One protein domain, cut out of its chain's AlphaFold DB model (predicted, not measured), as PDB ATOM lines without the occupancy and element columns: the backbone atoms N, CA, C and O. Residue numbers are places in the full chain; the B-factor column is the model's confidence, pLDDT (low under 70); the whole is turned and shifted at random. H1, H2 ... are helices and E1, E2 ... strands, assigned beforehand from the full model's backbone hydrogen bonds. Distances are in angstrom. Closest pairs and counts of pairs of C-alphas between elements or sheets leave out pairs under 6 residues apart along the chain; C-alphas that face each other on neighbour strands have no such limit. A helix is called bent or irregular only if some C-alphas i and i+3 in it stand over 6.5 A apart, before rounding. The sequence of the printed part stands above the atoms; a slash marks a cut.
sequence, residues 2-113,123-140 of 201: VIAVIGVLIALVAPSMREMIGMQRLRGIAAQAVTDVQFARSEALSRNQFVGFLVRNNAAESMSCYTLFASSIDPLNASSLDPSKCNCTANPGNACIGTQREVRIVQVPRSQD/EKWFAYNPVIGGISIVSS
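This is residues 2 to 113 and 123 to 140 of the 201 residues of an uncharacterized protein of Comamonadaceae bacterium (UniProt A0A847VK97). One long bent helix, H1, is laid along one face of a twisted sheet of five strands, and its first part, residues 2 to 21, sticks out from the body as a free arm that makes much of the length. On the sheet's other face, residues 86 to 88 of a long link without named elements lie over the strands. The printed part has 130 residues with one named helix and five named strands, in the order H1, E1, E2, E3, E4, E5; the sheet runs E3, E2, E1, E4, E5, all antiparallel, and the class is mixed, helices and strands. The whole is loose, with a radius of gyration of the C-alphas of 19.7 A, and spans 71 by 30 by 24 A.

By its hydrogen bonds H1, residues 2 to 47, was assigned as one helix, but it is bent: C-alphas 12 and 15 are 6.7 A apart. Its arm H1a, residues 2 to 12, begins with C-alpha 2 at (16.676, -18.551, 14.584) and is 15.6 A long; its arm H1b, residues 15 to 47, is 47.2 A long and ends with C-alpha 47 at (48.649, -40.262, -36.959). E1 is residues 51 to 57, 19.9 A; E2 is residues 63 to 71, 25.2 A; E3 is residues 100 to 109, 24.1 A, and bends by 72 degrees at residue 103. E4 is residues 125 to 128, 10.5 A, and E5 is residues 135 to 139, 12.8 A, ending with C-alpha 139 at (29.629, -54.276, -38.520).

The arms H1a and H1b stand at a steep tilt of 43 degrees. H1a is not on the sheet. H1b is on it, at a height over the sheet of 9.1 A, over E2 and E1; on the local plane its line stands at 2 degrees to that of E2, along the strands. The closest C-alphas of H1b and E1 are those of Ala 44 and Val 51, 5.3 A apart. In both arms every O i to N i+4 pair is within hydrogen-bond range. E1, E2 and E3 form a meander, each strand the antiparallel neighbour of the one before. The hairpin E1 and E2 has N 52 and O 69 at 2.7 A, and the hairpin E2 and E3 has N 101 and O 70 at 2.7 A. Between E1 and E4, N 53 and O 126 are 2.8 A apart; in the hairpin E4 and E5, N 136 and O 127 are 2.8 A apart. E3 and E5 are the edge strands.

The C-alphas farthest apart, those of Val 2 and Asp 74, are 70.8 A apart. Without residues 2 to 21 the body spans 40 by 25 by 25 A. Residues 114 to 122 are not printed, and C-alphas 113 and 123 are 24.2 A apart across this cut. The link from E2 to E3 is long, with 28 residues. The mean pLDDT of the printed part is 90.0, and residues 138 to 140 are under 70.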
ATOM      1  N   VAL A   2      15.743 -18.699  15.727       92.31
ATOM      2  CA  VAL A   2      16.676 -18.551  14.584       92.31
ATOM      3  C   VAL A   2      17.168 -19.894  14.022       92.31
ATOM      4  O   VAL A   2      17.083 -20.112  12.820       92.31
ATOM      5  N   ILE A   3      17.582 -20.836  14.879       89.94
ATOM      6  CA  ILE A   3      18.034 -22.175  14.449       89.94
ATOM      7  C   ILE A   3      16.918 -22.947  13.721       89.94
ATOM      8  O   ILE A   3      17.178 -23.612  12.725       89.94
ATOM      9  N   ALA A   4      15.668 -22.815  14.176       87.06
ATOM     10  CA  ALA A   4      14.523 -23.467  13.543       87.06
ATOM     11  C   ALA A   4      14.226 -22.861  12.160       87.06
ATOM     12  O   ALA A   4      14.004 -23.596  11.205       87.06
ATOM     13  N   VAL A   5      14.299 -21.532  12.033       90.19
ATOM     14  CA  VAL A   5      14.118 -20.833  10.748       90.19
ATOM     15  C   VAL A   5      15.231 -21.196   9.761       90.19
ATOM     16  O   VAL A   5      14.943 -21.510   8.609       90.19
ATOM     17  N   ILE A   6      16.490 -21.242  10.212       89.12
ATOM     18  CA  ILE A   6      17.624 -21.689   9.387       89.12
ATOM     19  C   ILE A   6      17.423 -23.139   8.929       89.12
ATOM     20  O   ILE A   6      17.632 -23.437   7.756       89.12
ATOM     21  N   GLY A   7      16.966 -24.028   9.817       88.12
ATOM     22  CA  GLY A   7      16.669 -25.420   9.470       88.12
ATOM     23  C   GLY A   7      15.630 -25.548   8.351       88.12
ATOM     24  O   GLY A   7      15.847 -26.292   7.394       88.12
ATOM     25  N   VAL A   8      14.542 -24.771   8.422       86.75
ATOM     26  CA  VAL A   8      13.501 -24.744   7.377       86.75
ATOM     27  C   VAL A   8      14.047 -24.195   6.056       86.75
ATOM     28  O   VAL A   8      13.789 -24.772   5.001       86.75
ATOM     29  N   LEU A   9      14.847 -23.125   6.094       84.88
ATOM     30  CA  LEU A   9      15.460 -22.556   4.888       84.88
ATOM     31  C   LEU A   9      16.433 -23.539   4.218       84.88
ATOM     32  O   LEU A   9      16.377 -23.722   3.002       84.88
ATOM     33  N   ILE A  10      17.283 -24.223   4.993       83.94
ATOM     34  CA  ILE A  10      18.214 -25.232   4.459       83.94
ATOM     35  C   ILE A  10      17.445 -26.400   3.827       83.94
ATOM     36  O   ILE A  10      17.824 -26.852   2.745       83.94
ATOM     37  N   ALA A  11      16.355 -26.857   4.451       83.25
ATOM     38  CA  ALA A  11      15.532 -27.943   3.917       83.25
ATOM     39  C   ALA A  11      14.929 -27.609   2.538       83.25
ATOM     40  O   ALA A  11      14.817 -28.494   1.690       83.25
ATOM     41  N   LEU A  12      14.602 -26.336   2.290       84.06
ATOM     42  CA  LEU A  12      14.060 -25.868   1.011       84.06
ATOM     43  C   LEU A  12      15.145 -25.627  -0.051       84.06
ATOM     44  O   LEU A  12      14.935 -25.927  -1.225       84.06
ATOM     45  N   VAL A  13      16.316 -25.112   0.340       82.00
ATOM     46  CA  VAL A  13      17.384 -24.749  -0.612       82.00
ATOM     47  C   VAL A  13      18.229 -25.955  -1.035       82.00
ATOM     48  O   VAL A  13      18.598 -26.065  -2.208       82.00
ATOM     49  N   ALA A  14      18.503 -26.898  -0.130       77.31
ATOM     50  CA  ALA A  14      19.331 -28.075  -0.407       77.31
ATOM     51  C   ALA A  14      18.945 -28.882  -1.673       77.31
ATOM     52  O   ALA A  14      19.855 -29.245  -2.428       77.31
ATOM     53  N   PRO A  15      17.659 -29.171  -1.974       78.94
ATOM     54  CA  PRO A  15      17.299 -29.899  -3.196       78.94
ATOM     55  C   PRO A  15      17.648 -29.130  -4.480       78.94
ATOM     56  O   PRO A  15      18.095 -29.745  -5.449       78.94
ATOM     57  N   SER A  16      17.526 -27.798  -4.482       81.12
ATOM     58  CA  SER A  16      17.826 -26.969  -5.660       81.12
ATOM     59  C   SER A  16      19.315 -26.995  -6.034       81.12
ATOM     60  O   SER A  16      19.668 -27.125  -7.208       81.12
ATOM     61  N   MET A  17      20.201 -26.977  -5.033       83.38
ATOM     62  CA  MET A  17      21.650 -27.056  -5.242       83.38
ATOM     63  C   MET A  17      22.075 -28.424  -5.788       83.38
ATOM     64  O   MET A  17      22.928 -28.497  -6.673       83.38
ATOM     65  N   ARG A  18      21.458 -29.516  -5.311       84.69
ATOM     66  CA  ARG A  18      21.727 -30.870  -5.832       84.69
ATOM     67  C   ARG A  18      21.353 -30.992  -7.307       84.69
ATOM     68  O   ARG A  18      22.094 -31.611  -8.069       84.69
ATOM     69  N   GLU A  19      20.246 -30.375  -7.708       85.94
ATOM     70  CA  GLU A  19      19.806 -30.373  -9.102       85.94
ATOM     71  C   GLU A  19      20.758 -29.584 -10.005       85.94
ATOM     72  O   GLU A  19      21.168 -30.087 -11.054       85.94
ATOM     73  N   MET A  20      21.192 -28.399  -9.566       87.00
ATOM     74  CA  MET A  20      22.185 -27.596 -10.285       87.00
ATOM     75  C   MET A  20      23.500 -28.361 -10.483       87.00
ATOM     76  O   MET A  20      24.001 -28.431 -11.606       87.00
ATOM     77  N   ILE A  21      24.035 -28.975  -9.421       89.62
ATOM     78  CA  ILE A  21      25.285 -29.748  -9.485       89.62
ATOM     79  C   ILE A  21      25.136 -30.927 -10.448       89.62
ATOM     80  O   ILE A  21      26.011 -31.174 -11.279       89.62
ATOM     81  N   GLY A  22      24.026 -31.657 -10.365       89.88
ATOM     82  CA  GLY A  22      23.785 -32.788 -11.249       89.88
ATOM     83  C   GLY A  22      23.654 -32.376 -12.719       89.88
ATOM     84  O   GLY A  22      24.198 -33.047 -13.595       89.88
ATOM     85  N   MET A  23      23.017 -31.236 -12.999       91.12
ATOM     86  CA  MET A  23      22.923 -30.685 -14.353       91.12
ATOM     87  C   MET A  23      24.281 -30.202 -14.881       91.12
ATOM     88  O   MET A  23      24.609 -30.420 -16.048       91.12
ATOM     89  N   GLN A  24      25.104 -29.591 -14.026       92.50
ATOM     90  CA  GLN A  24      26.475 -29.210 -14.375       92.50
ATOM     91  C   GLN A  24      27.336 -30.435 -14.699       92.50
ATOM     92  O   GLN A  24      28.054 -30.416 -15.696       92.50
ATOM     93  N   ARG A  25      27.222 -31.520 -13.924       92.50
ATOM     94  CA  ARG A  25      27.913 -32.788 -14.217       92.50
ATOM     95  C   ARG A  25      27.454 -33.397 -15.537       92.50
ATOM     96  O   ARG A  25      28.293 -33.819 -16.327       92.50
ATOM     97  N   LEU A  26      26.145 -33.395 -15.804       93.88
ATOM     98  CA  LEU A  26      25.588 -33.866 -17.075       93.88
ATOM     99  C   LEU A  26      26.179 -33.090 -18.260       93.88
ATOM    100  O   LEU A  26      26.683 -33.697 -19.203       93.88
ATOM    101  N   ARG A  27      26.155 -31.752 -18.186       94.56
ATOM    102  CA  ARG A  27      26.738 -30.872 -19.210       94.56
ATOM    103  C   ARG A  27      28.244 -31.082 -19.350       94.56
ATOM    104  O   ARG A  27      28.734 -31.121 -20.471       94.56
ATOM    105  N   GLY A  28      28.958 -31.258 -18.239       94.50
ATOM    106  CA  GLY A  28      30.397 -31.518 -18.226       94.50
ATOM    107  C   GLY A  28      30.764 -32.823 -18.931       94.50
ATOM    108  O   GLY A  28      31.629 -32.817 -19.799       94.50
ATOM    109  N   ILE A  29      30.061 -33.920 -18.631       94.56
ATOM    110  CA  ILE A  29      30.301 -35.221 -19.276       94.56
ATOM    111  C   ILE A  29      29.930 -35.177 -20.759       94.56
ATOM    112  O   ILE A  29      30.665 -35.717 -21.581       94.56
ATOM    113  N   ALA A  30      28.825 -34.518 -21.119       95.00
ATOM    114  CA  ALA A  30      28.446 -34.352 -22.519       95.00
ATOM    115  C   ALA A  30      29.478 -33.513 -23.291       95.00
ATOM    116  O   ALA A  30      29.908 -33.919 -24.368       95.00
ATOM    117  N   ALA A  31      29.932 -32.392 -22.724       95.62
ATOM    118  CA  ALA A  31      30.976 -31.562 -23.320       95.62
ATOM    119  C   ALA A  31      32.291 -32.338 -23.469       95.62
ATOM    120  O   ALA A  31      32.891 -32.312 -24.539       95.62
ATOM    121  N   GLN A  32      32.692 -33.091 -22.440       95.69
ATOM    122  CA  GLN A  32      33.875 -33.945 -22.497       95.69
ATOM    123  C   GLN A  32      33.749 -35.016 -23.588       95.69
ATOM    124  O   GLN A  32      34.685 -35.248 -24.345       95.69
ATOM    125  N   ALA A  33      32.588 -35.659 -23.712       95.12
ATOM    126  CA  ALA A  33      32.373 -36.651 -24.756       95.12
ATOM    127  C   ALA A  33      32.483 -36.031 -26.160       95.12
ATOM    128  O   ALA A  33      33.113 -36.616 -27.035       95.12
ATOM    129  N   VAL A  34      31.959 -34.818 -26.371       96.50
ATOM    130  CA  VAL A  34      32.127 -34.085 -27.640       96.50
ATOM    131  C   VAL A  34      33.593 -33.756 -27.911       96.50
ATOM    132  O   VAL A  34      34.059 -33.954 -29.034       96.50
ATOM    133  N   THR A  35      34.333 -33.275 -26.908       96.69
ATOM    134  CA  THR A  35      35.764 -32.989 -27.077       96.69
ATOM    135  C   THR A  35      36.554 -34.251 -27.380       96.69
ATOM    136  O   THR A  35      37.467 -34.206 -28.194       96.69
ATOM    137  N   ASP A  36      36.182 -35.380 -26.783       96.25
ATOM    138  CA  ASP A  36      36.881 -36.650 -26.964       96.25
ATOM    139  C   ASP A  36      36.591 -37.252 -28.342       96.25
ATOM    140  O   ASP A  36      37.490 -37.787 -28.983       96.25
ATOM    141  N   VAL A  37      35.374 -37.073 -28.856       95.81
ATOM    142  CA  VAL A  37      35.015 -37.414 -30.239       95.81
ATOM    143  C   VAL A  37      35.814 -36.566 -31.241       95.81
ATOM    144  O   VAL A  37      36.395 -37.105 -32.184       95.81
ATOM    145  N   GLN A  38      35.931 -35.253 -31.016       95.94
ATOM    146  CA  GLN A  38      36.774 -34.390 -31.858       95.94
ATOM    147  C   GLN A  38      38.260 -34.744 -31.748       95.94
ATOM    148  O   GLN A  38      38.983 -34.750 -32.744       95.94
ATOM    149  N   PHE A  39      38.714 -35.078 -30.541       96.19
ATOM    150  CA  PHE A  39      40.073 -35.538 -30.305       96.19
ATOM    151  C   PHE A  39      40.352 -36.843 -31.059       96.19
ATOM    152  O   PHE A  39      41.362 -36.922 -31.751       96.19
ATOM    153  N   ALA A  40      39.438 -37.819 -31.027       95.81
ATOM    154  CA  ALA A  40      39.562 -39.069 -31.780       95.81
ATOM    155  C   ALA A  40      39.712 -38.821 -33.288       95.81
ATOM    156  O   ALA A  40      40.574 -39.422 -33.928       95.81
ATOM    157  N   ARG A  41      38.936 -37.879 -33.843       95.75
ATOM    158  CA  ARG A  41      39.088 -37.444 -35.237       95.75
ATOM    159  C   ARG A  41      40.479 -36.871 -35.500       95.75
ATOM    160  O   ARG A  41      41.118 -37.235 -36.482       95.75
ATOM    161  N   SER A  42      40.950 -35.974 -34.633       95.56
ATOM    162  CA  SER A  42      42.274 -35.358 -34.784       95.56
ATOM    163  C   SER A  42      43.416 -36.367 -34.635       95.56
ATOM    164  O   SER A  42      44.397 -36.289 -35.369       95.56
ATOM    165  N   GLU A  43      43.274 -37.354 -33.751       95.62
ATOM    166  CA  GLU A  43      44.231 -38.446 -33.569       95.62
ATOM    167  C   GLU A  43      44.275 -39.332 -34.823       95.62
ATOM    168  O   GLU A  43      45.361 -39.682 -35.281       95.62
ATOM    169  N   ALA A  44      43.119 -39.634 -35.425       94.44
ATOM    170  CA  ALA A  44      43.055 -40.417 -36.657       94.44
ATOM    171  C   ALA A  44      43.755 -39.713 -37.827       94.44
ATOM    172  O   ALA A  44      44.583 -40.313 -38.511       94.44
ATOM    173  N   LEU A  45      43.466 -38.420 -38.014       94.88
ATOM    174  CA  LEU A  45      44.058 -37.602 -39.075       94.88
ATOM    175  C   LEU A  45      45.561 -37.371 -38.857       94.88
ATOM    176  O   LEU A  45      46.353 -37.517 -39.782       94.88
ATOM    177  N   SER A  46      45.972 -37.017 -37.636       95.44
ATOM    178  CA  SER A  46      47.368 -36.660 -37.339       95.44
ATOM    179  C   SER A  46      48.314 -37.855 -37.379       95.44
ATOM    180  O   SER A  46      49.462 -37.715 -37.796       95.44
ATOM    181  N   ARG A  47      47.845 -39.035 -36.964       93.75
ATOM    182  CA  ARG A  47      48.649 -40.262 -36.959       93.75
ATOM    183  C   ARG A  47      48.430 -41.141 -38.181       93.75
ATOM    184  O   ARG A  47      49.033 -42.206 -38.251       93.75
ATOM    185  N   ASN A  48      47.586 -40.704 -39.116       94.44
ATOM    186  CA  ASN A  48      47.202 -41.461 -40.301       94.44
ATOM    187  C   ASN A  48      46.802 -42.911 -39.953       94.44
ATOM    188  O   ASN A  48      47.314 -43.866 -40.531       94.44
ATOM    189  N   GLN A  49      45.930 -43.079 -38.954       94.00
ATOM    190  CA  GLN A  49      45.452 -44.389 -38.500       94.00
ATOM    191  C   GLN A  49      43.964 -44.367 -38.153       94.00
ATOM    192  O   GLN A  49      43.425 -43.344 -37.739       94.00
ATOM    193  N   PHE A  50      43.296 -45.509 -38.269       93.31
ATOM    194  CA  PHE A  50      41.925 -45.663 -37.798       93.31
ATOM    195  C   PHE A  50      41.872 -45.584 -36.270       93.31
ATOM    196  O   PHE A  50      42.601 -46.286 -35.566       93.31
ATOM    197  N   VAL A  51      40.972 -44.741 -35.761       95.19
ATOM    198  CA  VAL A  51      40.707 -44.602 -34.323       95.19
ATOM    199  C   VAL A  51      39.259 -44.975 -34.054       95.19
ATOM    200  O   VAL A  51      38.340 -44.323 -34.545       95.19
ATOM    201  N   GLY A  52      39.068 -46.035 -33.279       94.19
ATOM    202  CA  GLY A  52      37.781 -46.528 -32.820       94.19
ATOM    203  C   GLY A  52      37.296 -45.783 -31.585       94.19
ATOM    204  O   GLY A  52      38.084 -45.429 -30.712       94.19
ATOM    205  N   PHE A  53      35.987 -45.592 -31.495       94.94
ATOM    206  CA  PHE A  53      35.286 -45.097 -30.321       94.94
ATOM    207  C   PHE A  53      34.238 -46.134 -29.922       94.94
ATOM    208  O   PHE A  53      33.284 -46.365 -30.662       94.94
ATOM    209  N   LEU A  54      34.422 -46.778 -28.771       93.94
ATOM    210  CA  LEU A  54      33.537 -47.820 -28.247       93.94
ATOM    211  C   LEU A  54      32.835 -47.314 -26.993       93.94
ATOM    212  O   LEU A  54      33.488 -46.948 -26.019       93.94
ATOM    213  N   VAL A  55      31.506 -47.370 -26.995       93.56
ATOM    214  CA  VAL A  55      30.666 -47.056 -25.838       93.56
ATOM    215  C   VAL A  55      30.196 -48.350 -25.190       93.56
ATOM    216  O   VAL A  55      29.638 -49.240 -25.834       93.56
ATOM    217  N   ARG A  56      30.360 -48.438 -23.873       91.75
ATOM    218  CA  ARG A  56      29.904 -49.560 -23.060       91.75
ATOM    219  C   ARG A  56      28.915 -49.072 -22.014       91.75
ATOM    220  O   ARG A  56      29.210 -48.233 -21.164       91.75
ATOM    221  N   ASN A  57      27.723 -49.647 -22.071       89.50
ATOM    222  CA  ASN A  57      26.710 -49.495 -21.043       89.50
ATOM    223  C   ASN A  57      26.085 -50.862 -20.776       89.50
ATOM    224  O   ASN A  57      25.243 -51.328 -21.544       89.50
ATOM    225  N   ASN A  58      26.512 -51.499 -19.691       85.75
ATOM    226  CA  ASN A  58      25.920 -52.732 -19.197       85.75
ATOM    227  C   ASN A  58      25.209 -52.449 -17.870       85.75
ATOM    228  O   ASN A  58      25.780 -51.820 -16.977       85.75
ATOM    229  N   ALA A  59      23.962 -52.899 -17.730       79.38
ATOM    230  CA  ALA A  59      23.179 -52.701 -16.510       79.38
ATOM    231  C   ALA A  59      23.783 -53.423 -15.291       79.38
ATOM    232  O   ALA A  59      23.586 -52.964 -14.171       79.38
ATOM    233  N   ALA A  60      24.536 -54.508 -15.510       82.44
ATOM    234  CA  ALA A  60      25.229 -55.244 -14.453       82.44
ATOM    235  C   ALA A  60      26.508 -54.542 -13.947       82.44
ATOM    236  O   ALA A  60      27.057 -54.929 -12.921       82.44
ATOM    237  N   GLU A  61      26.995 -53.519 -14.657       85.62
ATOM    238  CA  GLU A  61      28.210 -52.784 -14.298       85.62
ATOM    239  C   GLU A  61      27.867 -51.534 -13.479       85.62
ATOM    240  O   GLU A  61      26.888 -50.832 -13.751       85.62
ATOM    241  N   SER A  62      28.711 -51.205 -12.498       88.12
ATOM    242  CA  SER A  62      28.565 -50.022 -11.631       88.12
ATOM    243  C   SER A  62      28.845 -48.692 -12.347       88.12
ATOM    244  O   SER A  62      28.672 -47.614 -11.774       88.12
ATOM    245  N   MET A  63      29.259 -48.747 -13.612       90.19
ATOM    246  CA  MET A  63      29.660 -47.605 -14.421       90.19
ATOM    247  C   MET A  63      29.268 -47.805 -15.883       90.19
ATOM    248  O   MET A  63      29.152 -48.930 -16.364       90.19
ATOM    249  N   SER A  64      29.065 -46.697 -16.587       93.06
ATOM    250  CA  SER A  64      29.100 -46.665 -18.051       93.06
ATOM    251  C   SER A  64      30.411 -46.026 -18.484       93.06
ATOM    252  O   SER A  64      30.943 -45.185 -17.763       93.06
ATOM    253  N   CYS A  65      30.955 -46.405 -19.629       94.06
ATOM    254  CA  CYS A  65      32.248 -45.889 -20.057       94.06
ATOM    255  C   CYS A  65      32.362 -45.860 -21.575       94.06
ATOM    256  O   CYS A  65      31.564 -46.472 -22.288       94.06
ATOM    257  N   TYR A  66      33.357 -45.135 -22.066       95.12
ATOM    258  CA  TYR A  66      33.786 -45.235 -23.451       95.12
ATOM    259  C   TYR A  66      35.307 -45.298 -23.539       95.12
ATOM    260  O   TYR A  66      36.021 -44.864 -22.631       95.12
ATOM    261  N   THR A  67      35.790 -45.874 -24.631       95.44
ATOM    262  CA  THR A  67      37.214 -46.002 -24.936       95.44
ATOM    263  C   THR A  67      37.488 -45.586 -26.369       95.44
ATOM    264  O   THR A  67      36.727 -45.911 -27.283       95.44
ATOM    265  N   LEU A  68      38.577 -44.846 -26.532       95.69
ATOM    266  CA  LEU A  68      39.204 -44.518 -27.794       95.69
ATOM    267  C   LEU A  68      40.386 -45.464 -27.955       95.69
ATOM    268  O   LEU A  68      41.242 -45.553 -27.068       95.69
ATOM    269  N   PHE A  69      40.450 -46.147 -29.086       95.25
ATOM    270  CA  PHE A  69      41.463 -47.162 -29.328       95.25
ATOM    271  C   PHE A  69      41.897 -47.170 -30.789       95.25
ATOM    272  O   PHE A  69      41.179 -46.695 -31.663       95.25
ATOM    273  N   ALA A  70      43.087 -47.688 -31.054       94.12
ATOM    274  CA  ALA A  70      43.630 -47.842 -32.399       94.12
ATOM    275  C   ALA A  70      44.273 -49.223 -32.539       94.12
ATOM    276  O   ALA A  70      44.644 -49.837 -31.541       94.12
ATOM    277  N   SER A  71      44.444 -49.705 -33.763       92.75
ATOM    278  CA  SER A  71      45.138 -50.970 -34.018       92.75
ATOM    279  C   SER A  71      46.656 -50.792 -33.954       92.75
ATOM    280  O   SER A  71      47.195 -49.804 -34.452       92.75
ATOM    281  N   SER A  72      47.359 -51.751 -33.348       89.38
ATOM    282  CA  SER A  72      48.825 -51.786 -33.284       89.38
ATOM    283  C   SER A  72      49.467 -52.632 -34.387       89.38
ATOM    284  O   SER A  72      50.691 -52.644 -34.480       89.38
ATOM    285  N   ILE A  73      48.673 -53.366 -35.175       88.06
ATOM    286  CA  ILE A  73      49.170 -54.231 -36.260       88.06
ATOM    287  C   ILE A  73      48.995 -53.536 -37.607       88.06
ATOM    288  O   ILE A  73      49.983 -53.231 -38.261       88.06
ATOM    289  N   ASP A  74      47.747 -53.234 -37.978       87.69
ATOM    290  CA  ASP A  74      47.402 -52.637 -39.273       87.69
ATOM    291  C   ASP A  74      46.588 -51.350 -39.081       87.69
ATOM    292  O   ASP A  74      45.383 -51.317 -39.341       87.69
ATOM    293  N   PRO A  75      47.230 -50.251 -38.644       85.81
ATOM    294  CA  PRO A  75      46.550 -48.995 -38.324       85.81
ATOM    295  C   PRO A  75      45.798 -48.370 -39.509       85.81
ATOM    296  O   PRO A  75      44.939 -47.520 -39.302       85.81
ATOM    297  N   LEU A  76      46.088 -48.791 -40.742       87.75
ATOM    298  CA  LEU A  76      45.456 -48.314 -41.978       87.75
ATOM    299  C   LEU A  76      44.257 -49.158 -42.428       87.75
ATOM    300  O   LEU A  76      43.676 -48.873 -43.472       87.75
ATOM    301  N   ASN A  77      43.880 -50.195 -41.679       86.56
ATOM    302  CA  ASN A  77      42.746 -51.045 -42.018       86.56
ATOM    303  C   ASN A  77      41.694 -51.014 -40.904       86.56
ATOM    304  O   ASN A  77      41.961 -51.434 -39.777       86.56
ATOM    305  N   ALA A  78      40.478 -50.576 -41.238       83.69
ATOM    306  CA  ALA A  78      39.351 -50.523 -40.308       83.69
ATOM    307  C   ALA A  78      38.980 -51.904 -39.735       83.69
ATOM    308  O   ALA A  78      38.541 -51.996 -38.593       83.69
ATOM    309  N   SER A  79      39.196 -52.985 -40.493       84.56
ATOM    310  CA  SER A  79      38.917 -54.358 -40.048       84.56
ATOM    311  C   SER A  79      39.904 -54.877 -39.003       84.56
ATOM    312  O   SER A  79      39.641 -55.898 -38.375       84.56
ATOM    313  N   SER A  80      41.035 -54.194 -38.809       87.19
ATOM    314  CA  SER A  80      41.995 -54.550 -37.762       87.19
ATOM    315  C   SER A  80      41.579 -54.041 -36.376       87.19
ATOM    316  O   SER A  80      42.192 -54.420 -35.378       87.19
ATOM    317  N   LEU A  81      40.548 -53.189 -36.301       89.44
ATOM    318  CA  LEU A  81      39.974 -52.729 -35.044       89.44
ATOM    319  C   LEU A  81      39.018 -53.791 -34.507       89.44
ATOM    320  O   LEU A  81      37.970 -54.061 -35.089       89.44
ATOM    321  N   ASP A  82      39.375 -54.359 -33.359       89.88
ATOM    322  CA  ASP A  82      38.551 -55.322 -32.642       89.88
ATOM    323  C   ASP A  82      38.049 -54.705 -31.324       89.88
ATOM    324  O   ASP A  82      38.774 -54.709 -30.320       89.88
ATOM    325  N   PRO A  83      36.801 -54.197 -31.276       89.12
ATOM    326  CA  PRO A  83      36.240 -53.612 -30.060       89.12
ATOM    327  C   PRO A  83      36.109 -54.631 -28.918       89.12
ATOM    328  O   PRO A  83      36.039 -54.229 -27.757       89.12
ATOM    329  N   SER A  84      36.093 -55.942 -29.199       89.94
ATOM    330  CA  SER A  84      35.982 -56.975 -28.157       89.94
ATOM    331  C   SER A  84      37.229 -57.063 -27.272       89.94
ATOM    332  O   SER A  84      37.152 -57.536 -26.136       89.94
ATOM    333  N   LYS A  85      38.373 -56.566 -27.761       92.06
ATOM    334  CA  LYS A  85      39.636 -56.504 -27.015       92.06
ATOM    335  C   LYS A  85      39.754 -55.275 -26.124       92.06
ATOM    336  O   LYS A  85      40.756 -55.142 -25.427       92.06
ATOM    337  N   CYS A  86      38.757 -54.395 -26.133       92.75
ATOM    338  CA  CYS A  86      38.746 -53.193 -25.321       92.75
ATOM    339  C   CYS A  86      37.632 -53.247 -24.268       92.75
ATOM    340  O   CYS A  86      36.443 -53.379 -24.559       92.75
ATOM    341  N   ASN A  87      38.025 -53.096 -23.008       93.19
ATOM    342  CA  ASN A  87      37.150 -52.977 -21.863       93.19
ATOM    343  C   ASN A  87      37.464 -51.707 -21.057       93.19
ATOM    344  O   ASN A  87      38.391 -51.669 -20.253       93.19
ATOM    345  N   CYS A  88      36.615 -50.690 -21.201       91.94
ATOM    346  CA  CYS A  88      36.755 -49.422 -20.486       91.94
ATOM    347  C   CYS A  88      36.442 -49.482 -18.978       91.94
ATOM    348  O   CYS A  88      36.602 -48.468 -18.301       91.94
ATOM    349  N   THR A  89      36.018 -50.632 -18.433       91.31
ATOM    350  CA  THR A  89      35.906 -50.829 -16.974       91.31
ATOM    351  C   THR A  89      37.228 -51.251 -16.332       91.31
ATOM    352  O   THR A  89      37.306 -51.314 -15.108       91.31
ATOM    353  N   ALA A  90      38.243 -51.600 -17.127       90.50
ATOM    354  CA  ALA A  90      39.577 -51.888 -16.616       90.50
ATOM    355  C   ALA A  90      40.320 -50.589 -16.257       90.50
ATOM    356  O   ALA A  90      39.852 -49.482 -16.538       90.50
ATOM    357  N   ASN A  91      41.481 -50.722 -15.615       89.69
ATOM    358  CA  ASN A  91      42.291 -49.568 -15.235       89.69
ATOM    359  C   ASN A  91      42.802 -48.812 -16.479       89.69
ATOM    360  O   ASN A  91      43.123 -49.458 -17.482       89.69
ATOM    361  N   PRO A  92      42.939 -47.473 -16.402       87.62
ATOM    362  CA  PRO A  92      43.557 -46.680 -17.463       87.62
ATOM    363  C   PRO A  92      44.933 -47.225 -17.857       87.62
ATOM    364  O   PRO A  92      45.731 -47.581 -16.988       87.62
ATOM    365  N   GLY A  93      45.196 -47.293 -19.160       87.38
ATOM    366  CA  GLY A  93      46.409 -47.870 -19.746       87.38
ATOM    367  C   GLY A  93      46.344 -49.379 -20.014       87.38
ATOM    368  O   GLY A  93      47.179 -49.885 -20.757       87.38
ATOM    369  N   ASN A  94      45.357 -50.087 -19.451       91.00
ATOM    370  CA  ASN A  94      45.139 -51.528 -19.638       91.00
ATOM    371  C   ASN A  94      43.726 -51.842 -20.159       91.00
ATOM    372  O   ASN A  94      43.265 -52.983 -20.060       91.00
ATOM    373  N   ALA A  95      43.004 -50.846 -20.680       91.06
ATOM    374  CA  ALA A  95      41.647 -51.043 -21.171       91.06
ATOM    375  C   ALA A  95      41.615 -51.868 -22.452       91.06
ATOM    376  O   ALA A  95      40.670 -52.620 -22.660       91.06
ATOM    377  N   CYS A  96      42.628 -51.751 -23.303       93.75
ATOM    378  CA  CYS A  96      42.734 -52.520 -24.534       93.75
ATOM    379  C   CYS A  96      43.883 -53.524 -24.447       93.75
ATOM    380  O   CYS A  96      44.948 -53.212 -23.918       93.75
ATOM    381  N   ILE A  97      43.654 -54.731 -24.965       92.81
ATOM    382  CA  ILE A  97      44.636 -55.821 -24.977       92.81
ATOM    383  C   ILE A  97      44.920 -56.318 -26.398       92.81
ATOM    384  O   ILE A  97      44.164 -56.073 -27.340       92.81
ATOM    385  N   GLY A  98      45.996 -57.091 -26.541       90.06
ATOM    386  CA  GLY A  98      46.344 -57.754 -27.794       90.06
ATOM    387  C   GLY A  98      46.756 -56.757 -28.872       90.06
ATOM    388  O   GLY A  98      47.775 -56.091 -28.741       90.06
ATOM    389  N   THR A  99      45.972 -56.687 -29.946       89.62
ATOM    390  CA  THR A  99      46.276 -55.901 -31.152       89.62
ATOM    391  C   THR A  99      45.708 -54.485 -31.107       89.62
ATOM    392  O   THR A  99      45.814 -53.749 -32.084       89.62
ATOM    393  N   GLN A 100      45.068 -54.112 -29.995       92.44
ATOM    394  CA  GLN A 100      44.476 -52.797 -29.795       92.44
ATOM    395  C   GLN A 100      45.305 -51.999 -28.794       92.44
ATOM    396  O   GLN A 100      45.639 -52.476 -27.709       92.44
ATOM    397  N   ARG A 101      45.583 -50.750 -29.145       93.06
ATOM    398  CA  ARG A 101      46.215 -49.757 -28.292       93.06
ATOM    399  C   ARG A 101      45.156 -48.816 -27.745       93.06
ATOM    400  O   ARG A 101      44.418 -48.188 -28.503       93.06
ATOM    401  N   GLU A 102      45.132 -48.671 -26.430       94.44
ATOM    402  CA  GLU A 102      44.345 -47.634 -25.775       94.44
ATOM    403  C   GLU A 102      44.906 -46.249 -26.130       94.44
ATOM    404  O   GLU A 102      46.106 -45.992 -26.012       94.44
ATOM    405  N   VAL A 103      44.030 -45.355 -26.586       94.00
ATOM    406  CA  VAL A 103      44.343 -43.933 -26.776       94.00
ATOM    407  C   VAL A 103      43.838 -43.145 -25.574       94.00
ATOM    408  O   VAL A 103      44.552 -42.302 -25.035       94.00
ATOM    409  N   ARG A 104      42.596 -43.413 -25.156       94.00
ATOM    410  CA  ARG A 104      41.972 -42.752 -24.011       94.00
ATOM    411  C   ARG A 104      40.794 -43.561 -23.501       94.00
ATOM    412  O   ARG A 104      40.019 -44.073 -24.299       94.00
ATOM    413  N   ILE A 105      40.581 -43.565 -22.193       94.31
ATOM    414  CA  ILE A 105      39.323 -44.024 -21.606       94.31
ATOM    415  C   ILE A 105      38.647 -42.942 -20.786       94.31
ATOM    416  O   ILE A 105      39.297 -42.069 -20.207       94.31
ATOM    417  N   VAL A 106      37.325 -43.046 -20.705       94.56
ATOM    418  CA  VAL A 106      36.517 -42.249 -19.792       94.56
ATOM    419  C   VAL A 106      35.507 -43.141 -19.106       94.56
ATOM    420  O   VAL A 106      34.738 -43.875 -19.730       94.56
ATOM    421  N   GLN A 107      35.515 -43.043 -17.788       93.81
ATOM    422  CA  GLN A 107      34.675 -43.805 -16.892       93.81
ATOM    423  C   GLN A 107      33.641 -42.875 -16.265       93.81
ATOM    424  O   GLN A 107      33.990 -41.852 -15.680       93.81
ATOM    425  N   VAL A 108      32.364 -43.234 -16.387       92.50
ATOM    426  CA  VAL A 108      31.230 -42.495 -15.828       92.50
ATOM    427  C   VAL A 108      30.562 -43.374 -14.766       92.50
ATOM    428  O   VAL A 108      29.774 -44.266 -15.105       92.50
ATOM    429  N   PRO A 109      30.887 -43.170 -13.476       91.69
ATOM    430  CA  PRO A 109      30.298 -43.938 -12.387       91.69
ATOM    431  C   PRO A 109      28.791 -43.691 -12.289       91.69
ATOM    432  O   PRO A 109      28.348 -42.542 -12.243       91.69
ATOM    433  N   ARG A 110      27.996 -44.760 -12.160       87.75
ATOM    434  CA  ARG A 110      26.538 -44.632 -11.980       87.75
ATOM    435  C   ARG A 110      26.162 -43.978 -10.652       87.75
ATOM    436  O   ARG A 110      25.065 -43.447 -10.541       87.75
ATOM    437  N   SER A 111      27.068 -43.975  -9.670       86.88
ATOM    438  CA  SER A 111      26.901 -43.265  -8.393       86.88
ATOM    439  C   SER A 111      26.759 -41.748  -8.548       86.88
ATOM    440  O   SER A 111      26.339 -41.077  -7.613       86.88
ATOM    441  N   GLN A 112      27.097 -41.198  -9.719       86.19
ATOM    442  CA  GLN A 112      26.872 -39.789 -10.046       86.19
ATOM    443  C   GLN A 112      25.490 -39.531 -10.667       86.19
ATOM    444  O   GLN A 112      25.247 -38.423 -11.140       86.19
ATOM    445  N   ASP A 113      24.614 -40.541 -10.694       89.06
ATOM    446  CA  ASP A 113      23.300 -40.551 -11.350       89.06
ATOM    447  C   ASP A 113      23.347 -40.316 -12.863       89.06
ATOM    448  O   ASP A 113      22.323 -39.998 -13.467       89.06
ATOM    449  N   GLU A 123      25.148 -50.205 -33.488       85.56
ATOM    450  CA  GLU A 123      26.441 -50.707 -33.048       85.56
ATOM    451  C   GLU A 123      26.965 -49.910 -31.850       85.56
ATOM    452  O   GLU A 123      26.695 -48.719 -31.676       85.56
ATOM    453  N   LYS A 124      27.748 -50.579 -31.009       88.81
ATOM    454  CA  LYS A 124      28.314 -49.963 -29.799       88.81
ATOM    455  C   LYS A 124      29.516 -49.069 -30.093       88.81
ATOM    456  O   LYS A 124      30.017 -48.409 -29.184       88.81
ATOM    457  N   TRP A 125      30.001 -49.072 -31.330       91.12
ATOM    458  CA  TRP A 125      31.234 -48.411 -31.711       91.12
ATOM    459  C   TRP A 125      31.210 -47.910 -33.154       91.12
ATOM    460  O   TRP A 125      30.383 -48.330 -33.963       91.12
ATOM    461  N   PHE A 126      32.145 -47.020 -33.458       91.81
ATOM    462  CA  PHE A 126      32.468 -46.556 -34.805       91.81
ATOM    463  C   PHE A 126      33.972 -46.275 -34.886       91.81
ATOM    464  O   PHE A 126      34.646 -46.248 -33.857       91.81
ATOM    465  N   ALA A 127      34.502 -46.046 -36.086       92.88
ATOM    466  CA  ALA A 127      35.891 -45.643 -36.282       92.88
ATOM    467  C   ALA A 127      36.004 -44.411 -37.178       92.88
ATOM    468  O   ALA A 127      35.233 -44.252 -38.122       92.88
ATOM    469  N   TYR A 128      36.982 -43.555 -36.898       94.69
ATOM    470  CA  TYR A 128      37.365 -42.453 -37.771       94.69
ATOM    471  C   TYR A 128      38.283 -42.934 -38.887       94.69
ATOM    472  O   TYR A 128      39.272 -43.621 -38.628       94.69
ATOM    473  N   ASN A 129      37.976 -42.525 -40.115       91.81
ATOM    474  CA  ASN A 129      38.834 -42.761 -41.263       91.81
ATOM    475  C   ASN A 129      39.961 -41.707 -41.300       91.81
ATOM    476  O   ASN A 129      39.662 -40.508 -41.321       91.81
ATOM    477  N   PRO A 130      41.239 -42.124 -41.351       92.62
ATOM    478  CA  PRO A 130      42.381 -41.210 -41.314       92.62
ATOM    479  C   PRO A 130      42.555 -40.342 -42.568       92.62
ATOM    480  O   PRO A 130      43.264 -39.343 -42.512       92.62
ATOM    481  N   VAL A 131      41.916 -40.691 -43.688       91.38
ATOM    482  CA  VAL A 131      42.059 -39.972 -44.966       91.38
ATOM    483  C   VAL A 131      40.996 -38.884 -45.114       91.38
ATOM    484  O   VAL A 131      41.303 -37.750 -45.461       91.38
ATOM    485  N   ILE A 132      39.733 -39.223 -44.840       90.38
ATOM    486  CA  ILE A 132      38.593 -38.309 -45.038       90.38
ATOM    487  C   ILE A 132      38.134 -37.624 -43.741       90.38
ATOM    488  O   ILE A 132      37.382 -36.651 -43.782       90.38
ATOM    489  N   GLY A 133      38.543 -38.130 -42.572       89.25
ATOM    490  CA  GLY A 133      38.104 -37.630 -41.263       89.25
ATOM    491  C   GLY A 133      36.623 -37.878 -40.947       89.25
ATOM    492  O   GLY A 133      36.118 -37.351 -39.955       89.25
ATOM    493  N   GLY A 134      35.934 -38.643 -41.793       91.69
ATOM    494  CA  GLY A 134      34.584 -39.144 -41.567       91.69
ATOM    495  C   GLY A 134      34.565 -40.364 -40.652       91.69
ATOM    496  O   GLY A 134      35.619 -40.901 -40.297       91.69
ATOM    497  N   ILE A 135      33.366 -40.801 -40.279       90.88
ATOM    498  CA  ILE A 135      33.171 -42.028 -39.504       90.88
ATOM    499  C   ILE A 135      32.760 -43.182 -40.410       90.88
ATOM    500  O   ILE A 135      32.063 -43.001 -41.403       90.88
ATOM    501  N   SER A 136      33.168 -44.381 -40.023       86.69
ATOM    502  CA  SER A 136      32.694 -45.640 -40.578       86.69
ATOM    503  C   SER A 136      32.292 -46.552 -39.428       86.69
ATOM    504  O   SER A 136      33.080 -46.772 -38.501       86.69
ATOM    505  N   ILE A 137      31.083 -47.098 -39.482       76.12
ATOM    506  CA  ILE A 137      30.634 -48.119 -38.538       76.12
ATOM    507  C   ILE A 137      30.965 -49.472 -39.160       76.12
ATOM    508  O   ILE A 137      30.409 -49.820 -40.199       76.12
ATOM    509  N   VAL A 138      31.883 -50.223 -38.557       68.38
ATOM    510  CA  VAL A 138      32.262 -51.548 -39.056       68.38
ATOM    511  C   VAL A 138      31.415 -52.587 -38.324       68.38
ATOM    512  O   VAL A 138      31.648 -52.875 -37.151       68.38
ATOM    513  N   SER A 139      30.418 -53.141 -39.013       65.25
ATOM    514  CA  SER A 139      29.629 -54.276 -38.520       65.25
ATOM    515  C   SER A 139      29.898 -55.479 -39.419       65.25
ATOM    516  O   SER A 139      29.831 -55.359 -40.640       65.25
ATOM    517  N   SER A 140      30.300 -56.607 -38.819       55.31
ATOM    518  CA  SER A 140      30.542 -57.903 -39.483       55.31
ATOM    519  C   SER A 140      31.114 -57.815 -40.913       55.31
ATOM    520  O   SER A 140      30.577 -58.415 -41.841       55.31
TER     521      SER A 140